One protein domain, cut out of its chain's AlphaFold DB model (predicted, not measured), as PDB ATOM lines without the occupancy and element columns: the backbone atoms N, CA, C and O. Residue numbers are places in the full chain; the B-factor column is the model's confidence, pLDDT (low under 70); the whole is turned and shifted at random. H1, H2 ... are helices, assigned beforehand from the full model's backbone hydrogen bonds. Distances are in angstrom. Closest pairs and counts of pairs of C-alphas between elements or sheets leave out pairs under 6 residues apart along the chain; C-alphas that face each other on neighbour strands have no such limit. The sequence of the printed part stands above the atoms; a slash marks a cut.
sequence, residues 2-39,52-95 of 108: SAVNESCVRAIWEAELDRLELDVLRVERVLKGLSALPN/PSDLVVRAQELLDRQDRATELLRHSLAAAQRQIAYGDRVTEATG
ATOM      1  N   SER A   2     -74.342 -12.379  -7.154       60.97
ATOM      2  CA  SER A   2     -73.060 -11.972  -6.534       60.97
ATOM      3  C   SER A   2     -71.971 -13.062  -6.493       60.97
ATOM      4  O   SER A   2     -70.826 -12.774  -6.816       60.97
ATOM      5  N   ALA A   3     -72.320 -14.327  -6.220       63.97
ATOM      6  CA  ALA A   3     -71.336 -15.421  -6.110       63.97
ATOM      7  C   ALA A   3     -70.611 -15.766  -7.432       63.97
ATOM      8  O   ALA A   3     -69.466 -16.222  -7.437       63.97
ATOM      9  N   VAL A   4     -71.274 -15.536  -8.572       66.25
ATOM     10  CA  VAL A   4     -70.683 -15.741  -9.907       66.25
ATOM     11  C   VAL A   4     -69.638 -14.660 -10.204       66.25
ATOM     12  O   VAL A   4     -68.601 -14.957 -10.789       66.25
ATOM     13  N   ASN A   5     -69.870 -13.429  -9.741       75.69
ATOM     14  CA  ASN A   5     -68.926 -12.326  -9.902       75.69
ATOM     15  C   ASN A   5     -67.670 -12.524  -9.036       75.69
ATOM     16  O   ASN A   5     -66.562 -12.352  -9.528       75.69
ATOM     17  N   GLU A   6     -67.830 -12.970  -7.786       76.81
ATOM     18  CA  GLU A   6     -66.702 -13.303  -6.898       76.81
ATOM     19  C   GLU A   6     -65.859 -14.463  -7.443       76.81
ATOM     20  O   GLU A   6     -64.632 -14.409  -7.404       76.81
ATOM     21  N   SER A   7     -66.500 -15.484  -8.021       82.12
ATOM     22  CA  SER A   7     -65.783 -16.612  -8.629       82.12
ATOM     23  C   SER A   7     -65.002 -16.208  -9.884       82.12
ATOM     24  O   SER A   7     -63.903 -16.712 -10.098       82.12
ATOM     25  N   CYS A   8     -65.538 -15.290 -10.696       85.69
ATOM     26  CA  CYS A   8     -64.842 -14.755 -11.868       85.69
ATOM     27  C   CYS A   8     -63.630 -13.905 -11.457       85.69
ATOM     28  O   CYS A   8     -62.535 -14.103 -11.972       85.69
ATOM     29  N   VAL A   9     -63.803 -13.020 -10.468       86.19
ATOM     30  CA  VAL A   9     -62.706 -12.211  -9.912       86.19
ATOM     31  C   VAL A   9     -61.609 -13.104  -9.333       86.19
ATOM     32  O   VAL A   9     -60.436 -12.868  -9.611       86.19
ATOM     33  N   ARG A  10     -61.969 -14.167  -8.601       88.94
ATOM     34  CA  ARG A  10     -60.996 -15.150  -8.102       88.94
ATOM     35  C   ARG A  10     -60.200 -15.795  -9.238       88.94
ATOM     36  O   ARG A  10     -58.979 -15.807  -9.168       88.94
ATOM     37  N   ALA A  11     -60.869 -16.274 -10.286       89.38
ATOM     38  CA  ALA A  11     -60.192 -16.903 -11.420       89.38
ATOM     39  C   ALA A  11     -59.225 -15.942 -12.140       89.38
ATOM     40  O   ALA A  11     -58.164 -16.363 -12.591       89.38
ATOM     41  N   ILE A  12     -59.556 -14.647 -12.214       90.44
ATOM     42  CA  ILE A  12     -58.648 -13.629 -12.765       90.44
ATOM     43  C   ILE A  12     -57.419 -13.460 -11.860       90.44
ATOM     44  O   ILE A  12     -56.298 -13.444 -12.360       90.44
ATOM     45  N   TRP A  13     -57.603 -13.377 -10.539       91.00
ATOM     46  CA  TRP A  13     -56.482 -13.303  -9.595       91.00
ATOM     47  C   TRP A  13     -55.575 -14.534  -9.662       91.00
ATOM     48  O   TRP A  13     -54.357 -14.385  -9.650       91.00
ATOM     49  N   GLU A  14     -56.146 -15.733  -9.764       91.69
ATOM     50  CA  GLU A  14     -55.383 -16.974  -9.932       91.69
ATOM     51  C   GLU A  14     -54.555 -16.949 -11.220       91.69
ATOM     52  O   GLU A  14     -53.349 -17.176 -11.168       91.69
ATOM     53  N   ALA A  15     -55.171 -16.595 -12.352       91.81
ATOM     54  CA  ALA A  15     -54.487 -16.538 -13.640       91.81
ATOM     55  C   ALA A  15     -53.338 -15.515 -13.659       91.81
ATOM     56  O   ALA A  15     -52.276 -15.772 -14.230       91.81
ATOM     57  N   GLU A  16     -53.521 -14.359 -13.021       91.94
ATOM     58  CA  GLU A  16     -52.470 -13.344 -12.940       91.94
ATOM     59  C   GLU A  16     -51.352 -13.742 -11.967       91.94
ATOM     60  O   GLU A  16     -50.178 -13.514 -12.266       91.94
ATOM     61  N   LEU A  17     -51.669 -14.404 -10.849       92.38
ATOM     62  CA  LEU A  17     -50.645 -14.974  -9.970       92.38
ATOM     63  C   LEU A  17     -49.839 -16.070 -10.679       92.38
ATOM     64  O   LEU A  17     -48.613 -16.061 -10.591       92.38
ATOM     65  N   ASP A  18     -50.492 -16.953 -11.440       94.00
ATOM     66  CA  ASP A  18     -49.821 -17.980 -12.249       94.00
ATOM     67  C   ASP A  18     -48.851 -17.345 -13.258       94.00
ATOM     68  O   ASP A  18     -47.704 -17.779 -13.409       94.00
ATOM     69  N   ARG A  19     -49.288 -16.279 -13.937       91.94
ATOM     70  CA  ARG A  19     -48.448 -15.525 -14.872       91.94
ATOM     71  C   ARG A  19     -47.223 -14.932 -14.173       91.94
ATOM     72  O   ARG A  19     -46.106 -15.097 -14.666       91.94
ATOM     73  N   LEU A  20     -47.413 -14.275 -13.029       91.75
ATOM     74  CA  LEU A  20     -46.316 -13.682 -12.260       91.75
ATOM     75  C   LEU A  20     -45.343 -14.747 -11.730       91.75
ATOM     76  O   LEU A  20     -44.131 -14.535 -11.733       91.75
ATOM     77  N   GLU A  21     -45.838 -15.913 -11.320       94.06
ATOM     78  CA  GLU A  21     -44.997 -17.041 -10.916       94.06
ATOM     79  C   GLU A  21     -44.124 -17.561 -12.060       94.06
ATOM     80  O   GLU A  21     -42.939 -17.848 -11.854       94.06
ATOM     81  N   LEU A  22     -44.675 -17.657 -13.273       92.69
ATOM     82  CA  LEU A  22     -43.912 -18.040 -14.462       92.69
ATOM     83  C   LEU A  22     -42.823 -17.019 -14.800       92.69
ATOM     84  O   LEU A  22     -41.711 -17.414 -15.170       92.69
ATOM     85  N   ASP A  23     -43.110 -15.728 -14.643       90.06
ATOM     86  CA  ASP A  23     -42.127 -14.664 -14.854       90.06
ATOM     87  C   ASP A  23     -40.987 -14.746 -13.827       90.06
ATOM     88  O   ASP A  23     -39.812 -14.705 -14.204       90.06
ATOM     89  N   VAL A  24     -41.300 -14.980 -12.548       92.00
ATOM     90  CA  VAL A  24     -40.284 -15.191 -11.500       92.00
ATOM     91  C   VAL A  24     -39.435 -16.424 -11.789       92.00
ATOM     92  O   VAL A  24     -38.206 -16.346 -11.752       92.00
ATOM     93  N   LEU A  25     -40.053 -17.547 -12.160       92.69
ATOM     94  CA  LEU A  25     -39.326 -18.759 -12.553       92.69
ATOM     95  C   LEU A  25     -38.385 -18.509 -13.738       92.69
ATOM     96  O   LEU A  25     -37.291 -19.079 -13.800       92.69
ATOM     97  N   ARG A  26     -38.786 -17.664 -14.693       90.25
ATOM     98  CA  ARG A  26     -37.936 -17.282 -15.826       90.25
ATOM     99  C   ARG A  26     -36.725 -16.481 -15.355       90.25
ATOM    100  O   ARG A  26     -35.607 -16.830 -15.730       90.25
ATOM    101  N   VAL A  27     -36.919 -15.475 -14.503       89.75
ATOM    102  CA  VAL A  27     -35.820 -14.677 -13.930       89.75
ATOM    103  C   VAL A  27     -34.864 -15.552 -13.114       89.75
ATOM    104  O   VAL A  27     -33.650 -15.471 -13.287       89.75
ATOM    105  N   GLU A  28     -35.388 -16.455 -12.287       91.44
ATOM    106  CA  GLU A  28     -34.583 -17.406 -11.511       91.44
ATOM    107  C   GLU A  28     -33.736 -18.321 -12.415       91.44
ATOM    108  O   GLU A  28     -32.599 -18.656 -12.076       91.44
ATOM    109  N   ARG A  29     -34.247 -18.719 -13.590       92.12
ATOM    110  CA  ARG A  29     -33.469 -19.481 -14.585       92.12
ATOM    111  C   ARG A  29     -32.385 -18.639 -15.249       92.12
ATOM    112  O   ARG A  29     -31.283 -19.150 -15.438       92.12
ATOM    113  N   VAL A  30     -32.670 -17.378 -15.573       90.56
ATOM    114  CA  VAL A  30     -31.670 -16.437 -16.107       90.56
ATOM    115  C   VAL A  30     -30.531 -16.245 -15.106       90.56
ATOM    116  O   VAL A  30     -29.367 -16.353 -15.479       90.56
ATOM    117  N   LEU A  31     -30.848 -16.056 -13.822       88.56
ATOM    118  CA  LEU A  31     -29.855 -15.932 -12.748       88.56
ATOM    119  C   LEU A  31     -28.948 -17.164 -12.621       88.56
ATOM    120  O   LEU A  31     -27.784 -17.038 -12.250       88.56
ATOM    121  N   LYS A  32     -29.462 -18.352 -12.950       89.56
ATOM    122  CA  LYS A  32     -28.690 -19.605 -12.986       89.56
ATOM    123  C   LYS A  32     -27.917 -19.810 -14.297       89.56
ATOM    124  O   LYS A  32     -27.289 -20.851 -14.457       89.56
ATOM    125  N   GLY A  33     -27.992 -18.874 -15.244       87.31
ATOM    126  CA  GLY A  33     -27.395 -19.008 -16.576       87.31
ATOM    127  C   GLY A  33     -28.079 -20.056 -17.461       87.31
ATOM    128  O   GLY A  33     -27.499 -20.500 -18.445       87.31
ATOM    129  N   LEU A  34     -29.303 -20.473 -17.118       86.62
ATOM    130  CA  LEU A  34     -30.047 -21.525 -17.824       86.62
ATOM    131  C   LEU A  34     -30.973 -20.975 -18.917       86.62
ATOM    132  O   LEU A  34     -31.613 -21.747 -19.629       86.62
ATOM    133  N   SER A  35     -31.123 -19.653 -19.014       86.75
ATOM    134  CA  SER A  35     -32.004 -19.007 -19.986       86.75
ATOM    135  C   SER A  35     -31.533 -17.590 -20.309       86.75
ATOM    136  O   SER A  35     -30.824 -16.974 -19.514       86.75
ATOM    137  N   ALA A  36     -31.943 -17.077 -21.468       81.50
ATOM    138  CA  ALA A  36     -31.724 -15.689 -21.858       81.50
ATOM    139  C   ALA A  36     -32.841 -14.784 -21.311       81.50
ATOM    140  O   ALA A  36     -33.959 -15.242 -21.059       81.50
ATOM    141  N   LEU A  37     -32.545 -13.492 -21.147       77.44
ATOM    142  CA  LEU A  37     -33.561 -12.511 -20.772       77.44
ATOM    143  C   LEU A  37     -34.620 -12.396 -21.880       77.44
ATOM    144  O   LEU A  37     -34.260 -12.310 -23.057       77.44
ATOM    145  N   PRO A  38     -35.919 -12.386 -21.531       74.31
ATOM    146  CA  PRO A  38     -36.958 -12.070 -22.497       74.31
ATOM    147  C   PRO A  38     -36.800 -10.617 -22.965       74.31
ATOM    148  O   PRO A  38     -36.471  -9.738 -22.173       74.31
ATOM    149  N   ASN A  39     -37.052 -10.377 -24.252       74.88
ATOM    150  CA  ASN A  39     -36.986  -9.037 -24.848       74.88
ATOM    151  C   ASN A  39     -38.336  -8.289 -24.786       74.88
ATOM    152  O   ASN A  39     -38.437  -7.142 -25.204       74.88
ATOM    153  N   PRO A  52     -58.790 -12.058  -3.175       87.62
ATOM    154  CA  PRO A  52     -59.333 -13.071  -2.271       87.62
ATOM    155  C   PRO A  52     -58.354 -13.426  -1.139       87.62
ATOM    156  O   PRO A  52     -57.154 -13.567  -1.368       87.62
ATOM    157  N   SER A  53     -58.851 -13.571   0.092       87.56
ATOM    158  CA  SER A  53     -58.014 -13.753   1.292       87.56
ATOM    159  C   SER A  53     -57.220 -15.063   1.311       87.56
ATOM    160  O   SER A  53     -56.152 -15.128   1.912       87.56
ATOM    161  N   ASP A  54     -57.717 -16.095   0.639       87.44
ATOM    162  CA  ASP A  54     -57.064 -17.387   0.441       87.44
ATOM    163  C   ASP A  54     -55.837 -17.298  -0.479       87.44
ATOM    164  O   ASP A  54     -54.872 -18.040  -0.292       87.44
ATOM    165  N   LEU A  55     -55.823 -16.345  -1.417       88.69
ATOM    166  CA  LEU A  55     -54.698 -16.119  -2.330       88.69
ATOM    167  C   LEU A  55     -53.596 -15.235  -1.733       88.69
ATOM    168  O   LEU A  55     -52.494 -15.182  -2.277       88.69
ATOM    169  N   VAL A  56     -53.853 -14.574  -0.599       90.38
ATOM    170  CA  VAL A  56     -52.894 -13.658   0.045       90.38
ATOM    171  C   VAL A  56     -51.610 -14.377   0.449       90.38
ATOM    172  O   VAL A  56     -50.522 -13.850   0.227       90.38
ATOM    173  N   VAL A  57     -51.714 -15.590   1.000       92.94
ATOM    174  CA  VAL A  57     -50.535 -16.375   1.407       92.94
ATOM    175  C   VAL A  57     -49.657 -16.676   0.194       92.94
ATOM    176  O   VAL A  57     -48.456 -16.421   0.219       92.94
ATOM    177  N   ARG A  58     -50.275 -17.127  -0.902       93.38
ATOM    178  CA  ARG A  58     -49.590 -17.417  -2.165       93.38
ATOM    179  C   ARG A  58     -48.923 -16.169  -2.752       93.38
ATOM    180  O   ARG A  58     -47.771 -16.220  -3.177       93.38
ATOM    181  N   ALA A  59     -49.622 -15.036  -2.744       91.81
ATOM    182  CA  ALA A  59     -49.078 -13.766  -3.214       91.81
ATOM    183  C   ALA A  59     -47.878 -13.301  -2.370       91.81
ATOM    184  O   ALA A  59     -46.906 -12.787  -2.920       91.81
ATOM    185  N   GLN A  60     -47.914 -13.519  -1.052       94.12
ATOM    186  CA  GLN A  60     -46.800 -13.184  -0.167       94.12
ATOM    187  C   GLN A  60     -45.575 -14.067  -0.434       94.12
ATOM    188  O   GLN A  60     -44.466 -13.556  -0.556       94.12
ATOM    189  N   GLU A  61     -45.764 -15.378  -0.602       95.00
ATOM    190  CA  GLU A  61     -44.673 -16.292  -0.967       95.00
ATOM    191  C   GLU A  61     -44.031 -15.912  -2.309       95.00
ATOM    192  O   GLU A  61     -42.809 -15.996  -2.479       95.00
ATOM    193  N   LEU A  62     -44.852 -15.472  -3.267       94.06
ATOM    194  CA  LEU A  62     -44.389 -14.965  -4.550       94.06
ATOM    195  C   LEU A  62     -43.579 -13.671  -4.392       94.06
ATOM    196  O   LEU A  62     -42.509 -13.559  -4.993       94.06
ATOM    197  N   LEU A  63     -44.044 -12.726  -3.573       93.19
ATOM    198  CA  LEU A  63     -43.332 -11.479  -3.296       93.19
ATOM    199  C   LEU A  63     -41.963 -11.746  -2.657       93.19
ATOM    200  O   LEU A  63     -40.949 -11.238  -3.131       93.19
ATOM    201  N   ASP A  64     -41.895 -12.644  -1.675       96.06
ATOM    202  CA  ASP A  64     -40.634 -13.006  -1.025       96.06
ATOM    203  C   ASP A  64     -39.623 -13.615  -2.015       96.06
ATOM    204  O   ASP A  64     -38.404 -13.480  -1.853       96.06
ATOM    205  N   ARG A  65     -40.105 -14.336  -3.037       94.25
ATOM    206  CA  ARG A  65     -39.258 -14.857  -4.122       94.25
ATOM    207  C   ARG A  65     -38.797 -13.748  -5.060       94.25
ATOM    208  O   ARG A  65     -37.635 -13.765  -5.467       94.25
ATOM    209  N   GLN A  66     -39.673 -12.797  -5.378       94.12
ATOM    210  CA  GLN A  66     -39.328 -11.627  -6.186       94.12
ATOM    211  C   GLN A  66     -38.217 -10.815  -5.518       94.12
ATOM    212  O   GLN A  66     -37.200 -10.563  -6.159       94.12
ATOM    213  N   ASP A  67     -38.338 -10.522  -4.223       95.62
ATOM    214  CA  ASP A  67     -37.328  -9.769  -3.472       95.62
ATOM    215  C   ASP A  67     -35.967 -10.475  -3.470       95.62
ATOM    216  O   ASP A  67     -34.928  -9.862  -3.738       95.62
ATOM    217  N   ARG A  68     -35.963 -11.798  -3.256       94.50
ATOM    218  CA  ARG A  68     -34.743 -12.615  -3.346       94.50
ATOM    219  C   ARG A  68     -34.117 -12.567  -4.739       94.50
ATOM    220  O   ARG A  68     -32.900 -12.423  -4.857       94.50
ATOM    221  N   ALA A  69     -34.921 -12.677  -5.796       91.69
ATOM    222  CA  ALA A  69     -34.434 -12.587  -7.169       91.69
ATOM    223  C   ALA A  69     -33.882 -11.185  -7.487       91.69
ATOM    224  O   ALA A  69     -32.825 -11.073  -8.111       91.69
ATOM    225  N   THR A  70     -34.543 -10.122  -7.021       92.25
ATOM    226  CA  THR A  70     -34.075  -8.739  -7.168       92.25
ATOM    227  C   THR A  70     -32.730  -8.523  -6.486       92.25
ATOM    228  O   THR A  70     -31.845  -7.907  -7.081       92.25
ATOM    229  N   GLU A  71     -32.535  -9.053  -5.280       93.81
ATOM    230  CA  GLU A  71     -31.257  -8.911  -4.579       93.81
ATOM    231  C   GLU A  71     -30.119  -9.633  -5.314       93.81
ATOM    232  O   GLU A  71     -29.049  -9.066  -5.545       93.81
ATOM    233  N   LEU A  72     -30.375 -10.851  -5.800       91.56
ATOM    234  CA  LEU A  72     -29.410 -11.587  -6.620       91.56
ATOM    235  C   LEU A  72     -29.071 -10.855  -7.927       91.56
ATOM    236  O   LEU A  72     -27.903 -10.816  -8.320       91.56
ATOM    237  N   LEU A  73     -30.062 -10.241  -8.581       89.12
ATOM    238  CA  LEU A  73     -29.852  -9.420  -9.778       89.12
ATOM    239  C   LEU A  73     -28.999  -8.182  -9.485       89.12
ATOM    240  O   LEU A  73     -28.117  -7.839 -10.272       89.12
ATOM    241  N   ARG A  74     -29.217  -7.507  -8.353       91.69
ATOM    242  CA  ARG A  74     -28.386  -6.360  -7.954       91.69
ATOM    243  C   ARG A  74     -26.940  -6.776  -7.719       91.69
ATOM    244  O   ARG A  74     -26.026  -6.093  -8.182       91.69
ATOM    245  N   HIS A  75     -26.722  -7.904  -7.049       91.00
ATOM    246  CA  HIS A  75     -25.379  -8.430  -6.831       91.00
ATOM    247  C   HIS A  75     -24.673  -8.807  -8.137       91.00
ATOM    248  O   HIS A  75     -23.500  -8.462  -8.311       91.00
ATOM    249  N   SER A  76     -25.368  -9.476  -9.062       86.69
ATOM    250  CA  SER A  76     -24.789  -9.847 -10.357       86.69
ATOM    251  C   SER A  76     -24.473  -8.614 -11.207       86.69
ATOM    252  O   SER A  76     -23.382  -8.530 -11.773       86.69
ATOM    253  N   LEU A  77     -25.348  -7.605 -11.205       88.25
ATOM    254  CA  LEU A  77     -25.107  -6.331 -11.881       88.25
ATOM    255  C   LEU A  77     -23.886  -5.601 -11.305       88.25
ATOM    256  O   LEU A  77     -23.020  -5.159 -12.058       88.25
ATOM    257  N   ALA A  78     -23.767  -5.520  -9.977       90.31
ATOM    258  CA  ALA A  78     -22.617  -4.896  -9.324       90.31
ATOM    259  C   ALA A  78     -21.301  -5.655  -9.588       90.31
ATOM    260  O   ALA A  78     -20.223  -5.059  -9.642       90.31
ATOM    261  N   ALA A  79     -21.351  -6.981  -9.742       87.38
ATOM    262  CA  ALA A  79     -20.195  -7.772 -10.160       87.38
ATOM    263  C   ALA A  79     -19.806  -7.472 -11.618       87.38
ATOM    264  O   ALA A  79     -18.638  -7.185 -11.880       87.38
ATOM    265  N   ALA A  80     -20.778  -7.446 -12.533       85.62
ATOM    266  CA  ALA A  80     -20.552  -7.136 -13.944       85.62
ATOM    267  C   ALA A  80     -19.974  -5.724 -14.143       85.62
ATOM    268  O   ALA A  80     -18.997  -5.548 -14.866       85.62
ATOM    269  N   GLN A  81     -20.497  -4.719 -13.433       89.19
ATOM    270  CA  GLN A  81     -19.969  -3.349 -13.470       89.19
ATOM    271  C   GLN A  81     -18.503  -3.272 -13.025       89.19
ATOM    272  O   GLN A  81     -17.708  -2.557 -13.633       89.19
ATOM    273  N   ARG A  82     -18.114  -4.035 -11.993       84.12
ATOM    274  CA  ARG A  82     -16.712  -4.111 -11.548       84.12
ATOM    275  C   ARG A  82     -15.809  -4.765 -12.592       84.12
ATOM    276  O   ARG A  82     -14.674  -4.324 -12.752       84.12
ATOM    277  N   GLN A  83     -16.297  -5.787 -13.296       78.19
ATOM    278  CA  GLN A  83     -15.553  -6.435 -14.380       78.19
ATOM    279  C   GLN A  83     -15.334  -5.487 -15.563       78.19
ATOM    280  O   GLN A  83     -14.213  -5.400 -16.054       78.19
ATOM    281  N   ILE A  84     -16.366  -4.736 -15.959       82.94
ATOM    282  CA  ILE A  84     -16.268  -3.714 -17.013       82.94
ATOM    283  C   ILE A  84     -15.235  -2.654 -16.615       82.94
ATOM    284  O   ILE A  84     -14.261  -2.452 -17.332       82.94
ATOM    285  N   ALA A  85     -15.359  -2.080 -15.413       81.56
ATOM    286  CA  ALA A  85     -14.428  -1.058 -14.929       81.56
ATOM    287  C   ALA A  85     -12.973  -1.556 -14.828       81.56
ATOM    288  O   ALA A  85     -12.034  -0.779 -14.999       81.56
ATOM    289  N   TYR A  86     -12.758  -2.841 -14.526       75.81
ATOM    290  CA  TYR A  86     -11.423  -3.436 -14.554       75.81
ATOM    291  C   TYR A  86     -10.890  -3.574 -15.986       75.81
ATOM    292  O   TYR A  86      -9.742  -3.214 -16.234       75.81
ATOM    293  N   GLY A  87     -11.714  -4.053 -16.923       75.12
ATOM    294  CA  GLY A  87     -11.355  -4.148 -18.341       75.12
ATOM    295  C   GLY A  87     -10.975  -2.793 -18.940       75.12
ATOM    296  O   GLY A  87      -9.938  -2.686 -19.600       75.12
ATOM    297  N   ASP A  88     -11.744  -1.751 -18.622       74.94
ATOM    298  CA  ASP A  88     -11.461  -0.378 -19.049       74.94
ATOM    299  C   ASP A  88     -10.097   0.092 -18.515       74.94
ATOM    300  O   ASP A  88      -9.241   0.526 -19.284       74.94
ATOM    301  N   ARG A  89      -9.825  -0.107 -17.215       68.75
ATOM    302  CA  ARG A  89      -8.533   0.259 -16.599       68.75
ATOM    303  C   ARG A  89      -7.345  -0.502 -17.170       68.75
ATOM    304  O   ARG A  89      -6.277   0.080 -17.311       68.75
ATOM    305  N   VAL A  90      -7.486  -1.796 -17.461       70.81
ATOM    306  CA  VAL A  90      -6.405  -2.584 -18.080       70.81
ATOM    307  C   VAL A  90      -6.109  -2.062 -19.483       70.81
ATOM    308  O   VAL A  90      -4.940  -1.944 -19.846       70.81
ATOM    309  N   THR A  91      -7.146  -1.697 -20.237       66.44
ATOM    310  CA  THR A  91      -7.016  -1.132 -21.588       66.44
ATOM    311  C   THR A  91      -6.338   0.242 -21.551       66.44
ATOM    312  O   THR A  91      -5.427   0.499 -22.334       66.44
ATOM    313  N   GLU A  92      -6.696   1.098 -20.588       63.50
ATOM    314  CA  GLU A  92      -6.043   2.398 -20.377       63.50
ATOM    315  C   GLU A  92      -4.589   2.259 -19.893       63.50
ATOM    316  O   GLU A  92      -3.694   2.921 -20.416       63.50
ATOM    317  N   ALA A  93      -4.327   1.380 -18.918       61.03
ATOM    318  CA  ALA A  93      -3.009   1.229 -18.298       61.03
ATOM    319  C   ALA A  93      -1.982   0.536 -19.200       61.03
ATOM    320  O   ALA A  93      -0.786   0.798 -19.081       61.03
ATOM    321  N   THR A  94      -2.422  -0.347 -20.099       60.69
ATOM    322  CA  THR A  94      -1.519  -0.963 -21.080       60.69
ATOM    323  C   THR A  94      -1.241  -0.057 -22.276       60.69
ATOM    324  O   THR A  94      -0.309  -0.350 -23.019       60.69
ATOM    325  N   GLY A  95      -2.003   1.032 -22.481       52.75
ATOM    326  CA  GLY A  95      -1.842   1.962 -23.613       52.75
ATOM    327  C   GLY A  95      -1.949   1.302 -24.996       52.75
ATOM    328  O   GLY A  95      -1.722   1.944 -26.022       52.75
TER     329      GLY A  95
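Overview. This is residues 2 to 39 and 52 to 95 of the 108 residues of an uncharacterized protein of Marmoricola pocheonensis (UniProt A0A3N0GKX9). Two long helices, H2 and H1, run the same way along one rod, side by side over part of their lengths and shifted past each other along the long axis. The last part of H2 sticks out alone at one end as residues 77 to 95 stand free, of which 77 to 94 belong to H2. The printed part has 82 residues with two named helices, H1 then H2 along the chain, and no named strand; the class is all helix. The whole is extended, with a radius of gyration of the C-alphas of 20.1 A and spans of 74 by 22 by 18 A.

Along the chain. Find C-alpha 56 at (-52.894, -13.658, 0.045); from there H2, the longest helix, runs through residues 56 to 94 to C-alpha 94 at (-1.519, -0.963, -21.080), 57.0 A away. Then go to C-alpha 2 at (-73.060, -11.972, -6.534), where H1 begins; it holds residues 2 to 31 and is 43.8 A long from first to last C-alpha.

Arrangement. Look at residues 59 to 73 of H2 and residues 17 to 31 of H1, for with these parts alone the two helices touch. Their closest C-alphas are those of Gln 66 and Val 24, 6.5 A apart. Their lines stand at a shallow tilt of 27 degrees, and they run the same way. In the backbones of H1 and H2, every O i to N i+4 pair is within hydrogen-bond range.

Size, cuts and confidence. The two C-alphas farthest apart are those of Ser 2 and Gly 95, at 74.6 A. Without the stretch that stands free, the body spans 48 by 22 by 14 A. Residues 40 to 51 are not printed, and C-alphas 39 and 52 are 32.0 A apart across this cut, which lies in the link from H1 to H2. The mean pLDDT of the printed part is 85.4; look for values under 70 at residues 2 to 4, residue 89 and residues 91 to 95.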